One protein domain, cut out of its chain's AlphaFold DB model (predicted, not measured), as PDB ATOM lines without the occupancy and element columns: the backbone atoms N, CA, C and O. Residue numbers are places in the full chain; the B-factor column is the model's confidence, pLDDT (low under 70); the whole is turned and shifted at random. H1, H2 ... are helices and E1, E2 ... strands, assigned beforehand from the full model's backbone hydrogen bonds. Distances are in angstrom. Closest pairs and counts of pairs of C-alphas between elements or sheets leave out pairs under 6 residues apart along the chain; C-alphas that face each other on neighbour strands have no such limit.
ATOM      1  N   LYS A 173     113.751 163.161 195.696       98.44
ATOM      2  CA  LYS A 173     114.826 163.991 195.152       98.44
ATOM      3  C   LYS A 173     116.156 163.251 195.090       98.44
ATOM      4  O   LYS A 173     116.888 163.378 194.104       98.44
ATOM      5  N   ALA A 174     116.457 162.435 196.102       98.50
ATOM      6  CA  ALA A 174     117.646 161.588 196.103       98.50
ATOM      7  C   ALA A 174     117.666 160.630 194.901       98.50
ATOM      8  O   ALA A 174     118.675 160.532 194.202       98.50
ATOM      9  N   SER A 175     116.540 159.970 194.623       98.44
ATOM     10  CA  SER A 175     116.396 159.034 193.502       98.44
ATOM     11  C   SER A 175     116.476 159.736 192.147       98.44
ATOM     12  O   SER A 175     117.074 159.191 191.221       98.44
ATOM     13  N   GLU A 176     115.903 160.935 192.014       98.56
ATOM     14  CA  GLU A 176     116.007 161.761 190.804       98.56
ATOM     15  C   GLU A 176     117.474 162.083 190.479       98.56
ATOM     16  O   GLU A 176     117.945 161.811 189.373       98.56
ATOM     17  N   LEU A 177     118.210 162.623 191.453       98.50
ATOM     18  CA  LEU A 177     119.604 163.033 191.277       98.50
ATOM     19  C   LEU A 177     120.536 161.835 191.073       98.50
ATOM     20  O   LEU A 177     121.421 161.890 190.217       98.50
ATOM     21  N   PHE A 178     120.310 160.732 191.794       98.69
ATOM     22  CA  PHE A 178     121.079 159.503 191.605       98.69
ATOM     23  C   PHE A 178     120.910 158.971 190.182       98.69
ATOM     24  O   PHE A 178     121.901 158.701 189.507       98.69
ATOM     25  N   ASN A 179     119.667 158.871 189.697       98.56
ATOM     26  CA  ASN A 179     119.387 158.406 188.341       98.56
ATOM     27  C   ASN A 179     119.964 159.345 187.282       98.56
ATOM     28  O   ASN A 179     120.535 158.875 186.304       98.56
ATOM     29  N   LYS A 180     119.892 160.664 187.493       98.31
ATOM     30  CA  LYS A 180     120.541 161.639 186.610       98.31
ATOM     31  C   LYS A 180     122.049 161.395 186.512       98.31
ATOM     32  O   LYS A 180     122.601 161.399 185.417       98.31
ATOM     33  N   TYR A 181     122.714 161.172 187.645       97.94
ATOM     34  CA  TYR A 181     124.142 160.861 187.668       97.94
ATOM     35  C   TYR A 181     124.451 159.515 186.989       97.94
ATOM     36  O   TYR A 181     125.350 159.448 186.154       97.94
ATOM     37  N   TYR A 182     123.677 158.469 187.294       97.88
ATOM     38  CA  TYR A 182     123.812 157.144 186.683       97.88
ATOM     39  C   TYR A 182     123.664 157.192 185.161       97.88
ATOM     40  O   TYR A 182     124.520 156.674 184.452       97.88
ATOM     41  N   GLN A 183     122.634 157.871 184.654       97.75
ATOM     42  CA  GLN A 183     122.388 158.003 183.219       97.75
ATOM     43  C   GLN A 183     123.505 158.766 182.505       97.75
ATOM     44  O   GLN A 183     123.923 158.364 181.423       97.75
ATOM     45  N   ASN A 184     124.054 159.816 183.120       96.06
ATOM     46  CA  ASN A 184     125.222 160.503 182.566       96.06
ATOM     47  C   ASN A 184     126.435 159.565 182.470       96.06
ATOM     48  O   ASN A 184     127.040 159.472 181.406       96.06
ATOM     49  N   ALA A 185     126.743 158.826 183.539       95.50
ATOM     50  CA  ALA A 185     127.845 157.867 183.537       95.50
ATOM     51  C   ALA A 185     127.629 156.738 182.513       95.50
ATOM     52  O   ALA A 185     128.564 156.331 181.824       95.50
ATOM     53  N   LEU A 186     126.397 156.232 182.388       96.00
ATOM     54  CA  LEU A 186     126.045 155.190 181.425       96.00
ATOM     55  C   LEU A 186     126.174 155.694 179.983       96.00
ATOM     56  O   LEU A 186     126.673 154.967 179.126       96.00
ATOM     57  N   ASN A 187     125.772 156.937 179.719       95.44
ATOM     58  CA  ASN A 187     125.942 157.570 178.415       95.44
ATOM     59  C   ASN A 187     127.422 157.750 178.061       95.44
ATOM     60  O   ASN A 187     127.806 157.392 176.953       95.44
ATOM     61  N   GLU A 188     128.256 158.230 178.991       92.75
ATOM     62  CA  GLU A 188     129.713 158.314 178.793       92.75
ATOM     63  C   GLU A 188     130.310 156.935 178.473       92.75
ATOM     64  O   GLU A 188     131.013 156.777 177.477       92.75
ATOM     65  N   TYR A 189     129.942 155.907 179.244       93.81
ATOM     66  CA  TYR A 189     130.359 154.532 178.976       93.81
ATOM     67  C   TYR A 189     129.927 154.047 177.584       93.81
ATOM     68  O   TYR A 189     130.722 153.433 176.876       93.81
ATOM     69  N   ASN A 190     128.684 154.309 177.172       93.94
ATOM     70  CA  ASN A 190     128.180 153.886 175.866       93.94
ATOM     71  C   ASN A 190     128.907 154.597 174.717       93.94
ATOM     72  O   ASN A 190     129.230 153.950 173.721       93.94
ATOM     73  N   VAL A 191     129.220 155.887 174.873       93.25
ATOM     74  CA  VAL A 191     130.039 156.645 173.916       93.25
ATOM     75  C   VAL A 191     131.432 156.027 173.797       93.25
ATOM     76  O   VAL A 191     131.886 155.785 172.680       93.25
ATOM     77  N   ASP A 192     132.078 155.690 174.915       92.75
ATOM     78  CA  ASP A 192     133.392 155.034 174.914       92.75
ATOM     79  C   ASP A 192     133.338 153.627 174.298       92.75
ATOM     80  O   ASP A 192     134.272 153.193 173.619       92.75
ATOM     81  N   VAL A 193     132.247 152.883 174.518       91.88
ATOM     82  CA  VAL A 193     132.031 151.584 173.870       91.88
ATOM     83  C   VAL A 193     131.883 151.769 172.369       91.88
ATOM     84  O   VAL A 193     132.491 151.013 171.618       91.88
ATOM     85  N   GLU A 194     131.090 152.733 171.908       93.00
ATOM     86  CA  GLU A 194     130.791 152.921 170.489       93.00
ATOM     87  C   GLU A 194     131.983 153.491 169.717       93.00
ATOM     88  O   GLU A 194     132.395 152.890 168.718       93.00
ATOM     89  N   ASN A 195     132.564 154.581 170.218       93.81
ATOM     90  CA  ASN A 195     133.561 155.398 169.525       93.81
ATOM     91  C   ASN A 195     135.002 155.084 169.941       93.81
ATOM     92  O   ASN A 195     135.934 155.400 169.203       93.81
ATOM     93  N   GLY A 196     135.191 154.415 171.080       91.06
ATOM     94  CA  GLY A 196     136.505 154.215 171.673       91.06
ATOM     95  C   GLY A 196     137.021 155.463 172.392       91.06
ATOM     96  O   GLY A 196     136.445 156.543 172.330       91.06
ATOM     97  N   ILE A 197     138.137 155.284 173.090       92.00
ATOM     98  CA  ILE A 197     138.803 156.298 173.900       92.00
ATOM     99  C   ILE A 197     140.083 156.710 173.182       92.00
ATOM    100  O   ILE A 197     140.941 155.867 172.895       92.00
ATOM    101  N   GLU A 198     140.229 158.006 172.921       93.38
ATOM    102  CA  GLU A 198     141.465 158.579 172.399       93.38
ATOM    103  C   GLU A 198     142.503 158.718 173.513       93.38
ATOM    104  O   GLU A 198     142.287 159.382 174.524       93.38
ATOM    105  N   THR A 199     143.659 158.087 173.321       92.38
ATOM    106  CA  THR A 199     144.809 158.195 174.223       92.38
ATOM    107  C   THR A 199     146.014 158.674 173.433       92.38
ATOM    108  O   THR A 199     146.345 158.099 172.397       92.38
ATOM    109  N   TYR A 200     146.669 159.730 173.910       94.88
ATOM    110  CA  TYR A 200     147.932 160.179 173.334       94.88
ATOM    111  C   TYR A 200     149.063 159.272 173.811       94.88
ATOM    112  O   TYR A 200     149.203 159.053 175.013       94.88
ATOM    113  N   LEU A 201     149.866 158.773 172.877       94.88
ATOM    114  CA  LEU A 201     151.047 157.967 173.155       94.88
ATOM    115  C   LEU A 201     152.269 158.611 172.501       94.88
ATOM    116  O   LEU A 201     152.208 159.067 171.356       94.88
ATOM    117  N   HIS A 202     153.388 158.619 173.216       96.25
ATOM    118  CA  HIS A 202     154.695 158.938 172.658       96.25
ATOM    119  C   HIS A 202     155.279 157.736 171.920       96.25
ATOM    120  O   HIS A 202     155.013 156.579 172.252       96.25
ATOM    121  N   LYS A 203     156.137 157.992 170.932       96.12
ATOM    122  CA  LYS A 203     156.849 156.947 170.197       96.12
ATOM    123  C   LYS A 203     157.543 155.963 171.147       96.12
ATOM    124  O   LYS A 203     158.361 156.343 171.981       96.12
ATOM    125  N   GLY A 204     157.278 154.678 170.941       94.06
ATOM    126  CA  GLY A 204     157.804 153.568 171.729       94.06
ATOM    127  C   GLY A 204     156.983 153.240 172.977       94.06
ATOM    128  O   GLY A 204     157.224 152.192 173.579       94.06
ATOM    129  N   GLU A 205     156.007 154.072 173.360       95.44
ATOM    130  CA  GLU A 205     155.108 153.750 174.465       95.44
ATOM    131  C   GLU A 205     154.208 152.575 174.109       95.44
ATOM    132  O   GLU A 205     153.721 152.425 172.983       95.44
ATOM    133  N   ARG A 206     153.996 151.722 175.111       94.06
ATOM    134  CA  ARG A 206     153.168 150.533 175.004       94.06
ATOM    135  C   ARG A 206     151.893 150.723 175.808       94.06
ATOM    136  O   ARG A 206     151.951 150.936 177.015       94.06
ATOM    137  N   MET A 207     150.758 150.504 175.159       91.69
ATOM    138  CA  MET A 207     149.450 150.405 175.796       91.69
ATOM    139  C   MET A 207     148.933 148.975 175.672       91.69
ATOM    140  O   MET A 207     149.015 148.350 174.615       91.69
ATOM    141  N   VAL A 208     148.405 148.435 176.767       92.31
ATOM    142  CA  VAL A 208     147.722 147.140 176.779       92.31
ATOM    143  C   VAL A 208     146.311 147.388 177.262       92.31
ATOM    144  O   VAL A 208     146.122 147.944 178.341       92.31
ATOM    145  N   CYS A 209     145.328 146.976 176.477       90.25
ATOM    146  CA  CYS A 209     143.934 147.170 176.828       90.25
ATOM    147  C   CYS A 209     143.118 145.932 176.464       90.25
ATOM    148  O   CYS A 209     143.466 145.180 175.556       90.25
ATOM    149  N   ARG A 210     142.043 145.682 177.209       90.12
ATOM    150  CA  ARG A 210     141.064 144.664 176.836       90.12
ATOM    151  C   ARG A 210     139.969 145.355 176.042       90.12
ATOM    152  O   ARG A 210     139.310 146.241 176.572       90.12
ATOM    153  N   ASN A 211     139.796 144.952 174.792       90.00
ATOM    154  CA  ASN A 211     138.777 145.498 173.917       90.00
ATOM    155  C   ASN A 211     137.394 145.022 174.382       90.00
ATOM    156  O   ASN A 211     137.117 143.823 174.416       90.00
ATOM    157  N   THR A 212     136.529 145.960 174.747       88.94
ATOM    158  CA  THR A 212     135.188 145.722 175.284       88.94
ATOM    159  C   THR A 212     134.244 145.141 174.226       88.94
ATOM    160  O   THR A 212     133.357 144.370 174.577       88.94
ATOM    161  N   LYS A 213     134.459 145.422 172.930       86.50
ATOM    162  CA  LYS A 213     133.651 144.857 171.832       86.50
ATOM    163  C   LYS A 213     134.026 143.411 171.517       86.50
ATOM    164  O   LYS A 213     133.154 142.585 171.265       86.50
ATOM    165  N   THR A 214     135.322 143.102 171.487       88.81
ATOM    166  CA  THR A 214     135.815 141.781 171.041       88.81
ATOM    167  C   THR A 214     136.160 140.839 172.194       88.81
ATOM    168  O   THR A 214     136.357 139.644 171.980       88.81
ATOM    169  N   GLY A 215     136.285 141.368 173.412       87.56
ATOM    170  CA  GLY A 215     136.724 140.652 174.608       87.56
ATOM    171  C   GLY A 215     138.219 140.316 174.641       87.56
ATOM    172  O   GLY A 215     138.679 139.761 175.647       87.56
ATOM    173  N   LYS A 216     138.973 140.636 173.580       91.88
ATOM    174  CA  LYS A 216     140.392 140.292 173.412       91.88
ATOM    175  C   LYS A 216     141.307 141.343 174.030       91.88
ATOM    176  O   LYS A 216     140.987 142.526 174.057       91.88
ATOM    177  N   THR A 217     142.472 140.905 174.494       93.75
ATOM    178  CA  THR A 217     143.545 141.817 174.900       93.75
ATOM    179  C   THR A 217     144.324 142.263 173.671       93.75
ATOM    180  O   THR A 217     144.845 141.436 172.926       93.75
ATOM    181  N   GLU A 218     144.430 143.569 173.493       92.81
ATOM    182  CA  GLU A 218     145.173 144.224 172.430       92.81
ATOM    183  C   GLU A 218     146.405 144.902 173.037       92.81
ATOM    184  O   GLU A 218     146.364 145.463 174.135       92.81
ATOM    185  N   THR A 219     147.538 144.802 172.344       93.69
ATOM    186  CA  THR A 219     148.769 145.515 172.694       93.69
ATOM    187  C   THR A 219     149.116 146.444 171.548       93.69
ATOM    188  O   THR A 219     149.266 145.996 170.415       93.69
ATOM    189  N   ILE A 220     149.270 147.720 171.868       91.69
ATOM    190  CA  ILE A 220     149.624 148.784 170.940       91.69
ATOM    191  C   ILE A 220     150.999 149.294 171.351       91.69
ATOM    192  O   ILE A 220     151.247 149.515 172.536       91.69
ATOM    193  N   ILE A 221     151.897 149.447 170.384       93.62
ATOM    194  CA  ILE A 221     153.188 150.113 170.565       93.62
ATOM    195  C   ILE A 221     153.208 151.262 169.569       93.62
ATOM    196  O   ILE A 221     153.099 151.023 168.367       93.62
ATOM    197  N   ALA A 222     153.298 152.492 170.064       93.56
ATOM    198  CA  ALA A 222     153.269 153.674 169.216       93.56
ATOM    199  C   ALA A 222     154.554 153.765 168.375       93.56
ATOM    200  O   ALA A 222     155.666 153.741 168.901       93.56
ATOM    201  N   ASP A 223     154.423 153.871 167.058       93.56
ATOM    202  CA  ASP A 223     155.540 154.039 166.119       93.56
ATOM    203  C   ASP A 223     155.973 155.510 165.968       93.56
ATOM    204  O   ASP A 223     157.116 155.802 165.588       93.56
ATOM    205  N   LYS A 224     155.074 156.429 166.326       95.06
ATOM    206  CA  LYS A 224     155.255 157.879 166.415       95.06
ATOM    207  C   LYS A 224     154.386 158.458 167.532       95.06
ATOM    208  O   LYS A 224     153.450 157.812 167.992       95.06
ATOM    209  N   ASP A 225     154.668 159.697 167.897       96.06
ATOM    210  CA  ASP A 225     153.814 160.489 168.775       96.06
ATOM    211  C   ASP A 225     152.444 160.737 168.122       96.06
ATOM    212  O   ASP A 225     152.367 161.145 166.955       96.06
ATOM    213  N   GLY A 226     151.360 160.497 168.859       95.19
ATOM    214  CA  GLY A 226     150.008 160.764 168.374       95.19
ATOM    215  C   GLY A 226     148.901 160.107 169.191       95.19
ATOM    216  O   GLY A 226     149.148 159.368 170.141       95.19
ATOM    217  N   TYR A 227     147.659 160.387 168.798       94.56
ATOM    218  CA  TYR A 227     146.478 159.771 169.394       94.56
ATOM    219  C   TYR A 227     146.204 158.394 168.794       94.56
ATOM    220  O   TYR A 227     146.301 158.193 167.581       94.56
ATOM    221  N   VAL A 228     145.808 157.466 169.658       92.56
ATOM    222  CA  VAL A 228     145.301 156.148 169.291       92.56
ATOM    223  C   VAL A 228     143.926 155.960 169.915       92.56
ATOM    224  O   VAL A 228     143.730 156.244 171.095       92.56
ATOM    225  N   VAL A 229     142.980 155.458 169.124       92.81
ATOM    226  CA  VAL A 229     141.648 155.080 169.601       92.81
ATOM    227  C   VAL A 229     141.689 153.641 170.095       92.81
ATOM    228  O   VAL A 229     142.087 152.736 169.360       92.81
ATOM    229  N   THR A 230     141.249 153.417 171.331       91.25
ATOM    230  CA  THR A 230     141.144 152.080 171.926       91.25
ATOM    231  C   THR A 230     139.741 151.821 172.446       91.25
ATOM    232  O   THR A 230     139.113 152.687 173.042       91.25
ATOM    233  N   TYR A 231     139.226 150.612 172.249       91.25
ATOM    234  CA  TYR A 231     137.868 150.261 172.670       91.25
ATOM    235  C   TYR A 231     137.874 149.617 174.054       91.25
ATOM    236  O   TYR A 231     137.415 148.493 174.204       91.25
ATOM    237  N   CYS A 232     138.437 150.288 175.058       88.62
ATOM    238  CA  CYS A 232     138.584 149.752 176.416       88.62
ATOM    239  C   CYS A 232     137.708 150.473 177.449       88.62
ATOM    240  O   CYS A 232     138.162 150.794 178.549       88.62
ATOM    241  N   ALA A 233     136.449 150.729 177.085       89.81
ATOM    242  CA  ALA A 233     135.460 151.343 177.963       89.81
ATOM    243  C   ALA A 233     135.346 150.592 179.300       89.81
ATOM    244  O   ALA A 233     135.183 149.365 179.329       89.81
ATOM    245  N   ASN A 234     135.419 151.334 180.404       87.00
ATOM    246  CA  ASN A 234     135.456 150.788 181.756       87.00
ATOM    247  C   ASN A 234     134.065 150.802 182.405       87.00
ATOM    248  O   ASN A 234     133.528 151.860 182.719       87.00
ATOM    249  N   ARG A 235     133.509 149.613 182.670       91.56
ATOM    250  CA  ARG A 235     132.190 149.462 183.301       91.56
ATOM    251  C   ARG A 235     132.217 149.524 184.836       91.56
ATOM    252  O   ARG A 235     131.170 149.694 185.448       91.56
ATOM    253  N   CYS A 236     133.386 149.475 185.481       92.56
ATOM    254  CA  CYS A 236     133.491 149.347 186.941       92.56
ATOM    255  C   CYS A 236     132.716 150.423 187.718       92.56
ATOM    256  O   CYS A 236     132.190 150.146 188.794       92.56
ATOM    257  N   HIS A 237     132.648 151.655 187.201       93.69
ATOM    258  CA  HIS A 237     131.878 152.711 187.856       93.69
ATOM    259  C   HIS A 237     130.364 152.470 187.761       93.69
ATOM    260  O   HIS A 237     129.664 152.666 188.749       93.69
ATOM    261  N   ILE A 238     129.870 151.989 186.618       96.50
ATOM    262  CA  ILE A 238     128.458 151.636 186.416       96.50
ATOM    263  C   ILE A 238     128.061 150.491 187.347       96.50
ATOM    264  O   ILE A 238     127.099 150.629 188.096       96.50
ATOM    265  N   ASP A 239     128.858 149.422 187.393       97.19
ATOM    266  CA  ASP A 239     128.596 148.269 188.266       97.19
ATOM    267  C   ASP A 239     128.594 148.679 189.756       97.19
ATOM    268  O   ASP A 239     127.789 148.203 190.565       97.19
ATOM    269  N   HIS A 240     129.474 149.619 190.127       97.06
ATOM    270  CA  HIS A 240     129.480 150.218 191.459       97.06
ATOM    271  C   HIS A 240     128.185 150.989 191.753       97.06
ATOM    272  O   HIS A 240     127.622 150.824 192.837       97.06
ATOM    273  N   LEU A 241     127.694 151.802 190.813       97.81
ATOM    274  CA  LEU A 241     126.446 152.554 190.971       97.81
ATOM    275  C   LEU A 241     125.219 151.637 191.046       97.81
ATOM    276  O   LEU A 241     124.333 151.903 191.850       97.81
ATOM    277  N   GLU A 242     125.176 150.547 190.280       98.25
ATOM    278  CA  GLU A 242     124.096 149.545 190.330       98.25
ATOM    279  C   GLU A 242     124.040 148.833 191.687       98.25
ATOM    280  O   GLU A 242     122.977 148.696 192.308       98.25
ATOM    281  N   THR A 243     125.213 148.461 192.205       98.19
ATOM    282  CA  THR A 243     125.346 147.911 193.559       98.19
ATOM    283  C   THR A 243     124.894 148.928 194.608       98.19
ATOM    284  O   THR A 243     124.141 148.592 195.524       98.19
ATOM    285  N   LEU A 244     125.326 150.183 194.472       97.94
ATOM    286  CA  LEU A 244     124.993 151.252 195.404       97.94
ATOM    287  C   LEU A 244     123.492 151.582 195.387       97.94
ATOM    288  O   LEU A 244     122.893 151.718 196.450       97.94
ATOM    289  N   ALA A 245     122.863 151.650 194.214       98.19
ATOM    290  CA  ALA A 245     121.426 151.881 194.076       98.19
ATOM    291  C   ALA A 245     120.618 150.809 194.819       98.19
ATOM    292  O   ALA A 245     119.721 151.136 195.594       98.19
ATOM    293  N   THR A 246     121.019 149.540 194.678       97.81
ATOM    294  CA  THR A 246     120.417 148.417 195.412       97.81
ATOM    295  C   THR A 246     120.546 148.599 196.927       97.81
ATOM    296  O   THR A 246     119.572 148.428 197.656       97.81
ATOM    297  N   GLN A 247     121.727 148.991 197.415       96.75
ATOM    298  CA  GLN A 247     121.969 149.232 198.845       96.75
ATOM    299  C   GLN A 247     121.165 150.412 199.405       96.75
ATOM    300  O   GLN A 247     120.788 150.399 200.575       96.75
ATOM    301  N   LEU A 248     120.914 151.426 198.579       97.00
ATOM    302  CA  LEU A 248     120.151 152.618 198.945       97.00
ATOM    303  C   LEU A 248     118.638 152.455 198.739       97.00
ATOM    304  O   LEU A 248     117.883 153.350 199.112       97.00
ATOM    305  N   GLY A 249     118.186 151.342 198.151       96.62
ATOM    306  CA  GLY A 249     116.781 151.134 197.796       96.62
ATOM    307  C   GLY A 249     116.293 152.037 196.656       96.62
ATOM    308  O   GLY A 249     115.102 152.319 196.567       96.62
TER     309      GLY A 249
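What this domain is: This is residues 173 to 249 of the 253 residues of an uncharacterized protein of Ruminococcus sp. CAG:177 (UniProt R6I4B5). Two small antiparallel strand pairs, E1 with E4 and the hairpin E2 with E3, make a loose head at one end of a rod, and helices H1 and H2 run side by side, opposite ways, toward the other end. The 77 printed residues, mixed in class, have two named helices and four named strands, in order H1 E1 E2 E3 E4 H2. The whole is loose, radius of gyration of the C-alphas 16.1 A, spanning 51 by 21 by 18 A.

Where its parts are: The strands are E1, residues 197 to 201, E4, 226 to 230, E2, 206 to 210, and E3, 217 to 221. H1, residues 173 to 195, begins at C-alpha (114.826, 163.991, 195.152) and is 32.9 A long. H2, residues 236 to 248, is 18.2 A long and ends at C-alpha (120.151, 152.618, 198.945).

How they stand to each other: In E1 and E4, N 199 and O 228 are within hydrogen-bond range, 2.9 A; in E2 and E3, N 207 and O 220, 2.8 A. E3 and E4 are apart. H1, with residues 182 to 186 alone, touches H2, with 237 to 241 alone, at a shallow tilt of 20 degrees; the closest C-alphas, Leu 186 and Ile 238, are 6.6 A apart. In H1 and H2 every O i to N i+4 pair is within range.

The domain as a whole: The farthest C-alphas, Lys 173 and Asp 223, are 51.0 A apart. The printed part has no cut or long link, and no printed residue is under 70 in pLDDT.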